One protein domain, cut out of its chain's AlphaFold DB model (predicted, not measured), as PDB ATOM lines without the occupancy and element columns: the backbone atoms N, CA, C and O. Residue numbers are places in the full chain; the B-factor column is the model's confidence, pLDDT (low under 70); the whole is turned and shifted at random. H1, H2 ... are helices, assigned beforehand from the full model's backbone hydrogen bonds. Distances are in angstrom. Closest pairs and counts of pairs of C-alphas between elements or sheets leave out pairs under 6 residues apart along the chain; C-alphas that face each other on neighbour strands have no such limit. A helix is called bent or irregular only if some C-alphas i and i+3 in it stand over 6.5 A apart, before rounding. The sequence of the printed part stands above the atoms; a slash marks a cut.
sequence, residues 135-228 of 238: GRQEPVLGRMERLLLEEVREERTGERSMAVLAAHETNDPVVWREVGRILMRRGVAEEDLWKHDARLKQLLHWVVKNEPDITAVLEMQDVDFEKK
ATOM      1  N   GLY A 135      13.178 102.106  66.639       83.88
ATOM      2  CA  GLY A 135      11.932 102.537  67.272       83.88
ATOM      3  C   GLY A 135      12.151 103.502  68.440       83.88
ATOM      4  O   GLY A 135      11.296 104.338  68.729       83.88
ATOM      5  N   ARG A 136      13.319 103.438  69.089       84.31
ATOM      6  CA  ARG A 136      13.720 104.360  70.163       84.31
ATOM      7  C   ARG A 136      14.161 105.738  69.661       84.31
ATOM      8  O   ARG A 136      13.999 106.713  70.389       84.31
ATOM      9  N   GLN A 137      14.728 105.832  68.458       85.25
ATOM     10  CA  GLN A 137      15.286 107.087  67.933       85.25
ATOM     11  C   GLN A 137      14.217 108.106  67.536       85.25
ATOM     12  O   GLN A 137      14.433 109.307  67.679       85.25
ATOM     13  N   GLU A 138      13.078 107.639  67.024       85.00
ATOM     14  CA  GLU A 138      12.032 108.513  66.501       85.00
ATOM     15  C   GLU A 138      10.653 108.029  66.972       85.00
ATOM     16  O   GLU A 138      10.305 106.868  66.742       85.00
ATOM     17  N   PRO A 139       9.831 108.889  67.607       85.94
ATOM     18  CA  PRO A 139       8.545 108.475  68.176       85.94
ATOM     19  C   PRO A 139       7.604 107.799  67.171       85.94
ATOM     20  O   PRO A 139       6.874 106.871  67.526       85.94
ATOM     21  N   VAL A 140       7.637 108.256  65.917       90.62
ATOM     22  CA  VAL A 140       6.848 107.708  64.808       90.62
ATOM     23  C   VAL A 140       7.277 106.273  64.489       90.62
ATOM     24  O   VAL A 140       6.427 105.388  64.414       90.62
ATOM     25  N   LEU A 141       8.586 106.012  64.408       91.44
ATOM     26  CA  LEU A 141       9.138 104.670  64.197       91.44
ATOM     27  C   LEU A 141       8.782 103.731  65.353       91.44
ATOM     28  O   LEU A 141       8.332 102.614  65.120       91.44
ATOM     29  N   GLY A 142       8.893 104.197  66.599       87.94
ATOM     30  CA  GLY A 142       8.499 103.412  67.773       87.94
ATOM     31  C   GLY A 142       6.998 103.138  67.857       87.94
ATOM     32  O   GLY A 142       6.569 102.176  68.495       87.94
ATOM     33  N   ARG A 143       6.162 103.974  67.231       89.31
ATOM     34  CA  ARG A 143       4.733 103.689  67.058       89.31
ATOM     35  C   ARG A 143       4.518 102.635  65.978       89.31
ATOM     36  O   ARG A 143       3.826 101.664  66.253       89.31
ATOM     37  N   MET A 144       5.113 102.806  64.796       92.88
ATOM     38  CA  MET A 144       5.024 101.827  63.704       92.88
ATOM     39  C   MET A 144       5.475 100.440  64.171       92.88
ATOM     40  O   MET A 144       4.768  99.467  63.948       92.88
ATOM     41  N   GLU A 145       6.594 100.356  64.892       92.44
ATOM     42  CA  GLU A 145       7.128  99.098  65.417       92.44
ATOM     43  C   GLU A 145       6.153  98.388  66.364       92.44
ATOM     44  O   GLU A 145       5.951  97.187  66.229       92.44
ATOM     45  N   ARG A 146       5.497  99.118  67.277       88.94
ATOM     46  CA  ARG A 146       4.484  98.534  68.174       88.94
ATOM     47  C   ARG A 146       3.294  97.976  67.412       88.94
ATOM     48  O   ARG A 146       2.869  96.865  67.693       88.94
ATOM     49  N   LEU A 147       2.793  98.728  66.434       91.69
ATOM     50  CA  LEU A 147       1.681  98.262  65.609       91.69
ATOM     51  C   LEU A 147       2.078  97.022  64.800       91.69
ATOM     52  O   LEU A 147       1.281  96.105  64.686       91.69
ATOM     53  N   LEU A 148       3.309  96.972  64.284       91.81
ATOM     54  CA  LEU A 148       3.816  95.792  63.585       91.81
ATOM     55  C   LEU A 148       3.998  94.597  64.527       91.81
ATOM     56  O   LEU A 148       3.685  93.485  64.126       91.81
ATOM     57  N   LEU A 149       4.486  94.804  65.756       89.62
ATOM     58  CA  LEU A 149       4.599  93.743  66.765       89.62
ATOM     59  C   LEU A 149       3.230  93.140  67.087       89.62
ATOM     60  O   LEU A 149       3.094  91.921  67.111       89.62
ATOM     61  N   GLU A 150       2.223  93.990  67.292       88.69
ATOM     62  CA  GLU A 150       0.841  93.557  67.516       88.69
ATOM     63  C   GLU A 150       0.302  92.757  66.325       88.69
ATOM     64  O   GLU A 150      -0.209  91.660  66.526       88.69
ATOM     65  N   GLU A 151       0.472  93.250  65.095       90.44
ATOM     66  CA  GLU A 151      -0.015  92.534  63.908       90.44
ATOM     67  C   GLU A 151       0.714  91.209  63.681       90.44
ATOM     68  O   GLU A 151       0.068  90.215  63.378       90.44
ATOM     69  N   VAL A 152       2.037  91.138  63.875       90.69
ATOM     70  CA  VAL A 152       2.766  89.860  63.762       90.69
ATOM     71  C   VAL A 152       2.267  88.854  64.794       90.69
ATOM     72  O   VAL A 152       2.130  87.673  64.470       90.69
ATOM     73  N   ARG A 153       1.972  89.304  66.015       87.88
ATOM     74  CA  ARG A 153       1.413  88.442  67.058       87.88
ATOM     75  C   ARG A 153       0.031  87.915  66.662       87.88
ATOM     76  O   ARG A 153      -0.182  86.708  66.715       87.88
ATOM     77  N   GLU A 154      -0.868  88.795  66.219       87.62
ATOM     78  CA  GLU A 154      -2.228  88.444  65.769       87.62
ATOM     79  C   GLU A 154      -2.217  87.546  64.511       87.62
ATOM     80  O   GLU A 154      -3.020  86.622  64.384       87.62
ATOM     81  N   GLU A 155      -1.290  87.769  63.576       89.56
ATOM     82  CA  GLU A 155      -1.111  86.919  62.392       89.56
ATOM     83  C   GLU A 155      -0.667  85.502  62.782       89.56
ATOM     84  O   GLU A 155      -1.183  84.517  62.255       89.56
ATOM     85  N   ARG A 156       0.246  85.371  63.753       85.50
ATOM     86  CA  ARG A 156       0.738  84.064  64.219       85.50
ATOM     87  C   ARG A 156      -0.280  83.271  65.023       85.50
ATOM     88  O   ARG A 156      -0.235  82.043  64.984       85.50
ATOM     89  N   THR A 157      -1.189  83.939  65.729       86.44
ATOM     90  CA  THR A 157      -2.322  83.273  66.390       86.44
ATOM     91  C   THR A 157      -3.463  82.957  65.421       86.44
ATOM     92  O   THR A 157      -4.421  82.286  65.803       86.44
ATOM     93  N   GLY A 158      -3.350  83.369  64.151       83.50
ATOM     94  CA  GLY A 158      -4.357  83.139  63.115       83.50
ATOM     95  C   GLY A 158      -5.571  84.062  63.221       83.50
ATOM     96  O   GLY A 158      -6.593  83.810  62.586       83.50
ATOM     97  N   GLU A 159      -5.481  85.131  64.012       77.19
ATOM     98  CA  GLU A 159      -6.575  86.075  64.245       77.19
ATOM     99  C   GLU A 159      -6.734  87.086  63.098       77.19
ATOM    100  O   GLU A 159      -7.781  87.732  62.989       77.19
ATOM    101  N   ARG A 160      -5.718  87.239  62.232       78.62
ATOM    102  CA  ARG A 160      -5.669  88.284  61.191       78.62
ATOM    103  C   ARG A 160      -5.022  87.873  59.871       78.62
ATOM    104  O   ARG A 160      -4.503  86.775  59.712       78.62
ATOM    105  N   SER A 161      -5.109  88.777  58.887       74.31
ATOM    106  CA  SER A 161      -4.533  88.592  57.550       74.31
ATOM    107  C   SER A 161      -3.007  88.593  57.603       74.31
ATOM    108  O   SER A 161      -2.456  89.550  58.120       74.31
ATOM    109  N   MET A 162      -2.359  87.610  56.973       81.94
ATOM    110  CA  MET A 162      -0.902  87.364  56.940       81.94
ATOM    111  C   MET A 162      -0.076  88.395  56.133       81.94
ATOM    112  O   MET A 162       0.809  88.026  55.361       81.94
ATOM    113  N   ALA A 163      -0.394  89.686  56.209       84.06
ATOM    114  CA  ALA A 163       0.209  90.707  55.355       84.06
ATOM    115  C   ALA A 163       1.627  91.089  55.805       84.06
ATOM    116  O   ALA A 163       2.506  91.283  54.966       84.06
ATOM    117  N   VAL A 164       1.872  91.187  57.113       86.00
ATOM    118  CA  VAL A 164       3.171  91.576  57.676       86.00
ATOM    119  C   VAL A 164       4.180  90.439  57.528       86.00
ATOM    120  O   VAL A 164       5.309  90.680  57.089       86.00
ATOM    121  N   LEU A 165       3.774  89.199  57.810       87.56
ATOM    122  CA  LEU A 165       4.609  88.017  57.585       87.56
ATOM    123  C   LEU A 165       4.909  87.810  56.092       87.56
ATOM    124  O   LEU A 165       6.070  87.637  55.723       87.56
ATOM    125  N   ALA A 166       3.914  87.941  55.208       86.31
ATOM    126  CA  ALA A 166       4.153  87.833  53.767       86.31
ATOM    127  C   ALA A 166       5.071  88.950  53.236       86.31
ATOM    128  O   ALA A 166       5.901  88.696  52.356       86.31
ATOM    129  N   ALA A 167       4.968  90.178  53.770       86.69
ATOM    130  CA  ALA A 167       5.841  91.290  53.384       86.69
ATOM    131  C   ALA A 167       7.307  91.007  53.736       86.69
ATOM    132  O   ALA A 167       8.206  91.390  52.985       86.69
ATOM    133  N   HIS A 168       7.542  90.322  54.858       87.50
ATOM    134  CA  HIS A 168       8.872  89.905  55.288       87.50
ATOM    135  C   HIS A 168       9.512  88.891  54.336       87.50
ATOM    136  O   HIS A 168      10.699  88.998  54.039       87.50
ATOM    137  N   GLU A 169       8.733  87.913  53.869       86.94
ATOM    138  CA  GLU A 169       9.230  86.794  53.062       86.94
ATOM    139  C   GLU A 169       9.417  87.158  51.588       86.94
ATOM    140  O   GLU A 169      10.421  86.808  50.972       86.94
ATOM    141  N   THR A 170       8.440  87.858  51.009       84.00
ATOM    142  CA  THR A 170       8.368  88.076  49.555       84.00
ATOM    143  C   THR A 170       8.976  89.400  49.115       84.00
ATOM    144  O   THR A 170       9.353  89.551  47.953       84.00
ATOM    145  N   ASN A 171       9.058  90.374  50.029       78.69
ATOM    146  CA  ASN A 171       9.393  91.766  49.731       78.69
ATOM    147  C   ASN A 171       8.573  92.360  48.557       78.69
ATOM    148  O   ASN A 171       9.026  93.284  47.877       78.69
ATOM    149  N   ASP A 172       7.369  91.835  48.308       85.44
ATOM    150  CA  ASP A 172       6.508  92.225  47.192       85.44
ATOM    151  C   ASP A 172       5.915  93.636  47.421       85.44
ATOM    152  O   ASP A 172       5.277  93.883  48.454       85.44
ATOM    153  N   PRO A 173       6.065  94.580  46.466       85.69
ATOM    154  CA  PRO A 173       5.463  95.914  46.532       85.69
ATOM    155  C   PRO A 173       3.940  95.943  46.751       85.69
ATOM    156  O   PRO A 173       3.406  96.940  47.245       85.69
ATOM    157  N   VAL A 174       3.201  94.908  46.341       87.62
ATOM    158  CA  VAL A 174       1.753  94.795  46.581       87.62
ATOM    159  C   VAL A 174       1.479  94.530  48.060       87.62
ATOM    160  O   VAL A 174       0.622  95.192  48.651       87.62
ATOM    161  N   VAL A 175       2.240  93.622  48.670       87.50
ATOM    162  CA  VAL A 175       2.107  93.256  50.085       87.50
ATOM    163  C   VAL A 175       2.566  94.408  50.983       87.50
ATOM    164  O   VAL A 175       1.883  94.762  51.942       87.50
ATOM    165  N   TRP A 176       3.637  95.111  50.603       89.69
ATOM    166  CA  TRP A 176       4.080  96.333  51.286       89.69
ATOM    167  C   TRP A 176       3.027  97.448  51.295       89.69
ATOM    168  O   TRP A 176       2.878  98.154  52.294       89.69
ATOM    169  N   ARG A 177       2.242  97.586  50.219       90.06
ATOM    170  CA  ARG A 177       1.104  98.519  50.192       90.06
ATOM    171  C   ARG A 177      -0.006  98.119  51.160       90.06
ATOM    172  O   ARG A 177      -0.725  98.996  51.634       90.06
ATOM    173  N   GLU A 178      -0.181  96.829  51.440       90.88
ATOM    174  CA  GLU A 178      -1.133  96.377  52.461       90.88
ATOM    175  C   GLU A 178      -0.618  96.672  53.874       90.88
ATOM    176  O   GLU A 178      -1.369  97.221  54.676       90.88
ATOM    177  N   VAL A 179       0.672  96.443  54.149       91.88
ATOM    178  CA  VAL A 179       1.304  96.852  55.419       91.88
ATOM    179  C   VAL A 179       1.122  98.354  55.662       91.88
ATOM    180  O   VAL A 179       0.696  98.764  56.742       91.88
ATOM    181  N   GLY A 180       1.353  99.185  54.641       92.75
ATOM    182  CA  GLY A 180       1.082 100.624  54.715       92.75
ATOM    183  C   GLY A 180      -0.384 100.930  55.043       92.75
ATOM    184  O   GLY A 180      -0.665 101.718  55.944       92.75
ATOM    185  N   ARG A 181      -1.338 100.259  54.384       93.25
ATOM    186  CA  ARG A 181      -2.778 100.407  54.667       93.25
ATOM    187  C   ARG A 181      -3.162  99.986  56.083       93.25
ATOM    188  O   ARG A 181      -4.029 100.621  56.682       93.25
ATOM    189  N   ILE A 182      -2.556  98.934  56.626       92.44
ATOM    190  CA  ILE A 182      -2.761  98.506  58.017       92.44
ATOM    191  C   ILE A 182      -2.298  99.607  58.980       92.44
ATOM    192  O   ILE A 182      -3.058 100.029  59.854       92.44
ATOM    193  N   LEU A 183      -1.093 100.142  58.771       93.81
ATOM    194  CA  LEU A 183      -0.544 101.214  59.603       93.81
ATOM    195  C   LEU A 183      -1.369 102.506  59.508       93.81
ATOM    196  O   LEU A 183      -1.653 103.123  60.538       93.81
ATOM    197  N   MET A 184      -1.829 102.879  58.310       94.94
ATOM    198  CA  MET A 184      -2.709 104.041  58.119       94.94
ATOM    199  C   MET A 184      -4.054 103.878  58.824       94.94
ATOM    200  O   MET A 184      -4.493 104.789  59.523       94.94
ATOM    201  N   ARG A 185      -4.683 102.698  58.731       93.50
ATOM    202  CA  ARG A 185      -5.926 102.392  59.465       93.50
ATOM    203  C   ARG A 185      -5.754 102.504  60.981       93.50
ATOM    204  O   ARG A 185      -6.691 102.872  61.680       93.50
ATOM    205  N   ARG A 186      -4.545 102.242  61.481       91.38
ATOM    206  CA  ARG A 186      -4.152 102.390  62.892       91.38
ATOM    207  C   ARG A 186      -3.597 103.789  63.220       91.38
ATOM    208  O   ARG A 186      -3.040 104.024  64.299       91.38
ATOM    209  N   GLY A 187      -3.791 104.743  62.308       92.25
ATOM    210  CA  GLY A 187      -3.580 106.174  62.499       92.25
ATOM    211  C   GLY A 187      -2.148 106.662  62.284       92.25
ATOM    212  O   GLY A 187      -1.794 107.702  62.841       92.25
ATOM    213  N   VAL A 188      -1.308 105.915  61.566       94.62
ATOM    214  CA  VAL A 188      -0.020 106.420  61.061       94.62
ATOM    215  C   VAL A 188      -0.289 107.272  59.820       94.62
ATOM    216  O   VAL A 188      -1.024 106.840  58.936       94.62
ATOM    217  N   ALA A 189       0.267 108.482  59.759       95.12
ATOM    218  CA  ALA A 189       0.075 109.355  58.606       95.12
ATOM    219  C   ALA A 189       0.760 108.771  57.361       95.12
ATOM    220  O   ALA A 189       1.794 108.106  57.467       95.12
ATOM    221  N   GLU A 190       0.199 109.018  56.179       94.06
ATOM    222  CA  GLU A 190       0.803 108.543  54.934       94.06
ATOM    223  C   GLU A 190       2.193 109.165  54.747       94.06
ATOM    224  O   GLU A 190       3.160 108.460  54.464       94.06
ATOM    225  N   GLU A 191       2.339 110.460  55.023       94.56
ATOM    226  CA  GLU A 191       3.603 111.188  54.906       94.56
ATOM    227  C   GLU A 191       4.709 110.569  55.768       94.56
ATOM    228  O   GLU A 191       5.864 110.490  55.342       94.56
ATOM    229  N   ASP A 192       4.355 110.079  56.959       94.00
ATOM    230  CA  ASP A 192       5.284 109.396  57.856       94.00
ATOM    231  C   ASP A 192       5.763 108.063  57.263       94.00
ATOM    232  O   ASP A 192       6.943 107.728  57.379       94.00
ATOM    233  N   LEU A 193       4.878 107.308  56.600       93.06
ATOM    234  CA  LEU A 193       5.246 106.061  55.920       93.06
ATOM    235  C   LEU A 193       6.220 106.331  54.772       93.06
ATOM    236  O   LEU A 193       7.250 105.667  54.675       93.06
ATOM    237  N   TRP A 194       5.936 107.340  53.947       92.62
ATOM    238  CA  TRP A 194       6.803 107.731  52.834       92.62
ATOM    239  C   TRP A 194       8.167 108.233  53.317       92.62
ATOM    240  O   TRP A 194       9.205 107.801  52.815       92.62
ATOM    241  N   LYS A 195       8.184 109.096  54.341       94.38
ATOM    242  CA  LYS A 195       9.414 109.619  54.955       94.38
ATOM    243  C   LYS A 195      10.296 108.504  55.525       94.38
ATOM    244  O   LYS A 195      11.520 108.647  55.571       94.38
ATOM    245  N   HIS A 196       9.692 107.404  55.971       93.25
ATOM    246  CA  HIS A 196      10.380 106.330  56.677       93.25
ATOM    247  C   HIS A 196      10.418 104.983  55.944       93.25
ATOM    248  O   HIS A 196      10.838 104.015  56.568       93.25
ATOM    249  N   ASP A 197      10.095 104.897  54.648       90.81
ATOM    250  CA  ASP A 197       9.958 103.623  53.905       90.81
ATOM    251  C   ASP A 197      11.127 102.641  54.126       90.81
ATOM    252  O   ASP A 197      10.940 101.496  54.543       90.81
ATOM    253  N   ALA A 198      12.368 103.102  53.945       91.38
ATOM    254  CA  ALA A 198      13.549 102.256  54.130       91.38
ATOM    255  C   ALA A 198      13.726 101.783  55.588       91.38
ATOM    256  O   ALA A 198      14.094 100.633  55.834       91.38
ATOM    257  N   ARG A 199      13.448 102.655  56.566       91.00
ATOM    258  CA  ARG A 199      13.533 102.312  57.995       91.00
ATOM    259  C   ARG A 199      12.383 101.404  58.417       91.00
ATOM    260  O   ARG A 199      12.591 100.523  59.240       91.00
ATOM    261  N   LEU A 200      11.201 101.572  57.828       91.56
ATOM    262  CA  LEU A 200      10.038 100.726  58.058       91.56
ATOM    263  C   LEU A 200      10.306  99.284  57.613       91.56
ATOM    264  O   LEU A 200       9.970  98.350  58.335       91.56
ATOM    265  N   LYS A 201      10.999  99.097  56.484       91.81
ATOM    266  CA  LYS A 201      11.464  97.776  56.027       91.81
ATOM    267  C   LYS A 201      12.409  97.110  57.021       91.81
ATOM    268  O   LYS A 201      12.241  95.940  57.358       91.81
ATOM    269  N   GLN A 202      13.367  97.876  57.542       91.69
ATOM    270  CA  GLN A 202      14.281  97.402  58.584       91.69
ATOM    271  C   GLN A 202      13.539  97.053  59.880       91.69
ATOM    272  O   GLN A 202      13.815  96.014  60.479       91.69
ATOM    273  N   LEU A 203      12.575  97.888  60.286       90.69
ATOM    274  CA  LEU A 203      11.727  97.641  61.448       90.69
ATOM    275  C   LEU A 203      10.918  96.362  61.286       90.69
ATOM    276  O   LEU A 203      10.965  95.526  62.175       90.69
ATOM    277  N   LEU A 204      10.233  96.165  60.159       91.88
ATOM    278  CA  LEU A 204       9.446  94.955  59.916       91.88
ATOM    279  C   LEU A 204      10.321  93.700  59.979       91.88
ATOM    280  O   LEU A 204       9.947  92.723  60.624       91.88
ATOM    281  N   HIS A 205      11.511  93.733  59.369       90.75
ATOM    282  CA  HIS A 205      12.448  92.614  59.457       90.75
ATOM    283  C   HIS A 205      12.853  92.318  60.903       90.75
ATOM    284  O   HIS A 205      12.853  91.163  61.332       90.75
ATOM    285  N   TRP A 206      13.167  93.363  61.669       90.69
ATOM    286  CA  TRP A 206      13.478  93.219  63.082       90.69
ATOM    287  C   TRP A 206      12.286  92.656  63.863       90.69
ATOM    288  O   TRP A 206      12.470  91.707  64.617       90.69
ATOM    289  N   VAL A 207      11.080  93.184  63.651       91.12
ATOM    290  CA  VAL A 207       9.858  92.777  64.350       91.12
ATOM    291  C   VAL A 207       9.579  91.302  64.114       91.12
ATOM    292  O   VAL A 207       9.521  90.553  65.078       91.12
ATOM    293  N   VAL A 208       9.511  90.845  62.864       90.19
ATOM    294  CA  VAL A 208       9.218  89.431  62.564       90.19
ATOM    295  C   VAL A 208      10.249  88.492  63.196       90.19
ATOM    296  O   VAL A 208       9.889  87.442  63.729       90.19
ATOM    297  N   LYS A 209      11.527  88.886  63.212       89.12
ATOM    298  CA  LYS A 209      12.596  88.090  63.823       89.12
ATOM    299  C   LYS A 209      12.534  88.056  65.355       89.12
ATOM    300  O   LYS A 209      12.916  87.054  65.944       89.12
ATOM    301  N   ASN A 210      12.124  89.151  65.994       86.69
ATOM    302  CA  ASN A 210      12.265  89.354  67.440       86.69
ATOM    303  C   ASN A 210      10.952  89.247  68.220       86.69
ATOM    304  O   ASN A 210      10.998  89.101  69.437       86.69
ATOM    305  N   GLU A 211       9.806  89.325  67.546       88.62
ATOM    306  CA  GLU A 211       8.486  89.185  68.155       88.62
ATOM    307  C   GLU A 211       8.336  87.904  68.991       88.62
ATOM    308  O   GLU A 211       7.878  88.050  70.121       88.62
ATOM    309  N   PRO A 212       8.774  86.695  68.566       84.12
ATOM    310  CA  PRO A 212       8.548  85.504  69.385       84.12
ATOM    311  C   PRO A 212       9.315  85.568  70.709       84.12
ATOM    312  O   PRO A 212       8.768  85.213  71.749       84.12
ATOM    313  N   ASP A 213      10.542  86.094  70.695       80.94
ATOM    314  CA  ASP A 213      11.330  86.296  71.914       80.94
ATOM    315  C   ASP A 213      10.696  87.362  72.818       80.94
ATOM    316  O   ASP A 213      10.688  87.222  74.038       80.94
ATOM    317  N   ILE A 214      10.150  88.438  72.237       81.75
ATOM    318  CA  ILE A 214       9.459  89.493  72.995       81.75
ATOM    319  C   ILE A 214       8.196  88.929  73.641       81.75
ATOM    320  O   ILE A 214       7.993  89.128  74.836       81.75
ATOM    321  N   THR A 215       7.379  88.205  72.882       82.25
ATOM    322  CA  THR A 215       6.144  87.590  73.368       82.25
ATOM    323  C   THR A 215       6.441  86.544  74.436       82.25
ATOM    324  O   THR A 215       5.840  86.605  75.503       82.25
ATOM    325  N   ALA A 216       7.444  85.681  74.244       80.00
ATOM    326  CA  ALA A 216       7.863  84.716  75.258       80.00
ATOM    327  C   ALA A 216       8.313  85.398  76.560       80.00
ATOM    328  O   ALA A 216       7.945  84.965  77.652       80.00
ATOM    329  N   VAL A 217       9.075  86.493  76.467       73.62
ATOM    330  CA  VAL A 217       9.486  87.266  77.644       73.62
ATOM    331  C   VAL A 217       8.286  87.911  78.342       73.62
ATOM    332  O   VAL A 217       8.224  87.885  79.570       73.62
ATOM    333  N   LEU A 218       7.339  88.481  77.593       72.31
ATOM    334  CA  LEU A 218       6.125  89.084  78.155       72.31
ATOM    335  C   LEU A 218       5.240  88.034  78.842       72.31
ATOM    336  O   LEU A 218       4.810  88.242  79.972       72.31
ATOM    337  N   GLU A 219       5.051  86.870  78.223       74.12
ATOM    338  CA  GLU A 219       4.282  85.764  78.798       74.12
ATOM    339  C   GLU A 219       4.945  85.200  80.063       74.12
ATOM    340  O   GLU A 219       4.275  84.951  81.065       74.12
ATOM    341  N   MET A 220       6.276  85.054  80.075       64.56
ATOM    342  CA  MET A 220       7.013  84.653  81.281       64.56
ATOM    343  C   MET A 220       6.909  85.697  82.398       64.56
ATOM    344  O   MET A 220       6.837  85.331  83.573       64.56
ATOM    345  N   GLN A 221       6.887  86.988  82.053       63.16
ATOM    346  CA  GLN A 221       6.647  88.054  83.021       63.16
ATOM    347  C   GLN A 221       5.242  87.933  83.626       63.16
ATOM    348  O   GLN A 221       5.132  87.905  84.852       63.16
ATOM    349  N   ASP A 222       4.198  87.785  82.808       59.31
ATOM    350  CA  ASP A 222       2.805  87.690  83.267       59.31
ATOM    351  C   ASP A 222       2.569  86.481  84.194       59.31
ATOM    352  O   ASP A 222       1.921  86.605  85.238       59.31
ATOM    353  N   VAL A 223       3.173  85.326  83.893       53.78
ATOM    354  CA  VAL A 223       3.073  84.117  84.735       53.78
ATOM    355  C   VAL A 223       3.737  84.308  86.108       53.78
ATOM    356  O   VAL A 223       3.231  83.814  87.123       53.78
ATOM    357  N   ASP A 224       4.855  85.034  86.177       51.53
ATOM    358  CA  ASP A 224       5.527  85.352  87.442       51.53
ATOM    359  C   ASP A 224       4.778  86.417  88.262       51.53
ATOM    360  O   ASP A 224       4.853  86.403  89.498       51.53
ATOM    361  N   PHE A 225       4.028  87.310  87.605       45.31
ATOM    362  CA  PHE A 225       3.114  88.246  88.267       45.31
ATOM    363  C   PHE A 225       1.906  87.516  88.874       45.31
ATOM    364  O   PHE A 225       1.590  87.735  90.045       45.31
ATOM    365  N   GLU A 226       1.280  86.584  88.147       44.91
ATOM    366  CA  GLU A 226       0.133  85.818  88.661       44.91
ATOM    367  C   GLU A 226       0.485  84.897  89.835       44.91
ATOM    368  O   GLU A 226      -0.319  84.717  90.753       44.91
ATOM    369  N   LYS A 227       1.692  84.318  89.852       47.34
ATOM    370  CA  LYS A 227       2.143  83.481  90.976       47.34
ATOM    371  C   LYS A 227       2.426  84.282  92.251       47.34
ATOM    372  O   LYS A 227       2.425  83.694  93.333       47.34
ATOM    373  N   LYS A 228       2.672  85.594  92.150       46.03
ATOM    374  CA  LYS A 228       2.978  86.468  93.298       46.03
ATOM    375  C   LYS A 228       1.757  87.175  93.893       46.03
ATOM    376  O   LYS A 228       1.854  87.613  95.035       46.03
TER     377      LYS A 228
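What this domain is: This is residues 135 to 228 of the 238 residues of an uncharacterized protein of Cadophora sp. DSE1049 (UniProt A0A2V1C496). The long, sharply kinked helix H4 forms a compact body with H1, which crosses it, and the hairpin of H2 and H3; residues 216 to 228 of H4 stick out as an arm. The printed part has 94 residues with four named helices, H1 to H4 in order, all helix. It is compact, radius of gyration of the C-alphas 14.1 A, spanning 46 by 28 by 21 A.

How they stand to each other: H4, residues 190 to 228, has a kink of 85 degrees near residue 198 and is irregular, C-alphas 195 and 198 being 8.5 A apart. H1, residues 139 to 156, touches H4 at a steep tilt of 62 degrees, closest C-alphas Leu 149 and Val 207, 5.9 A. H2, residues 163 to 170, touches H4 at residues 204 to 208 alone, closest C-alphas His 168 and His 205, 6.1 A. H2 and H3, residues 173 to 185, form a hairpin, closest C-alphas Ala 167 and Val 175, 5.4 A. Every O i to N i+4 pair is within hydrogen-bond range in H1, H2 and H3, and 30 of 35 in H4.

Where its parts are: H4 measures 44.3 A, H1 25.9 A, first to last C-alpha. H1 begins at C-alpha 139 (8.545, 108.475, 68.176); H4 ends at C-alpha 228 (2.978, 86.468, 93.298).

The domain as a whole: The farthest C-alphas, Pro 173 and Lys 228, are 47.8 A apart. The printed part has no cut. Residues 220 to 228 have pLDDT under 70.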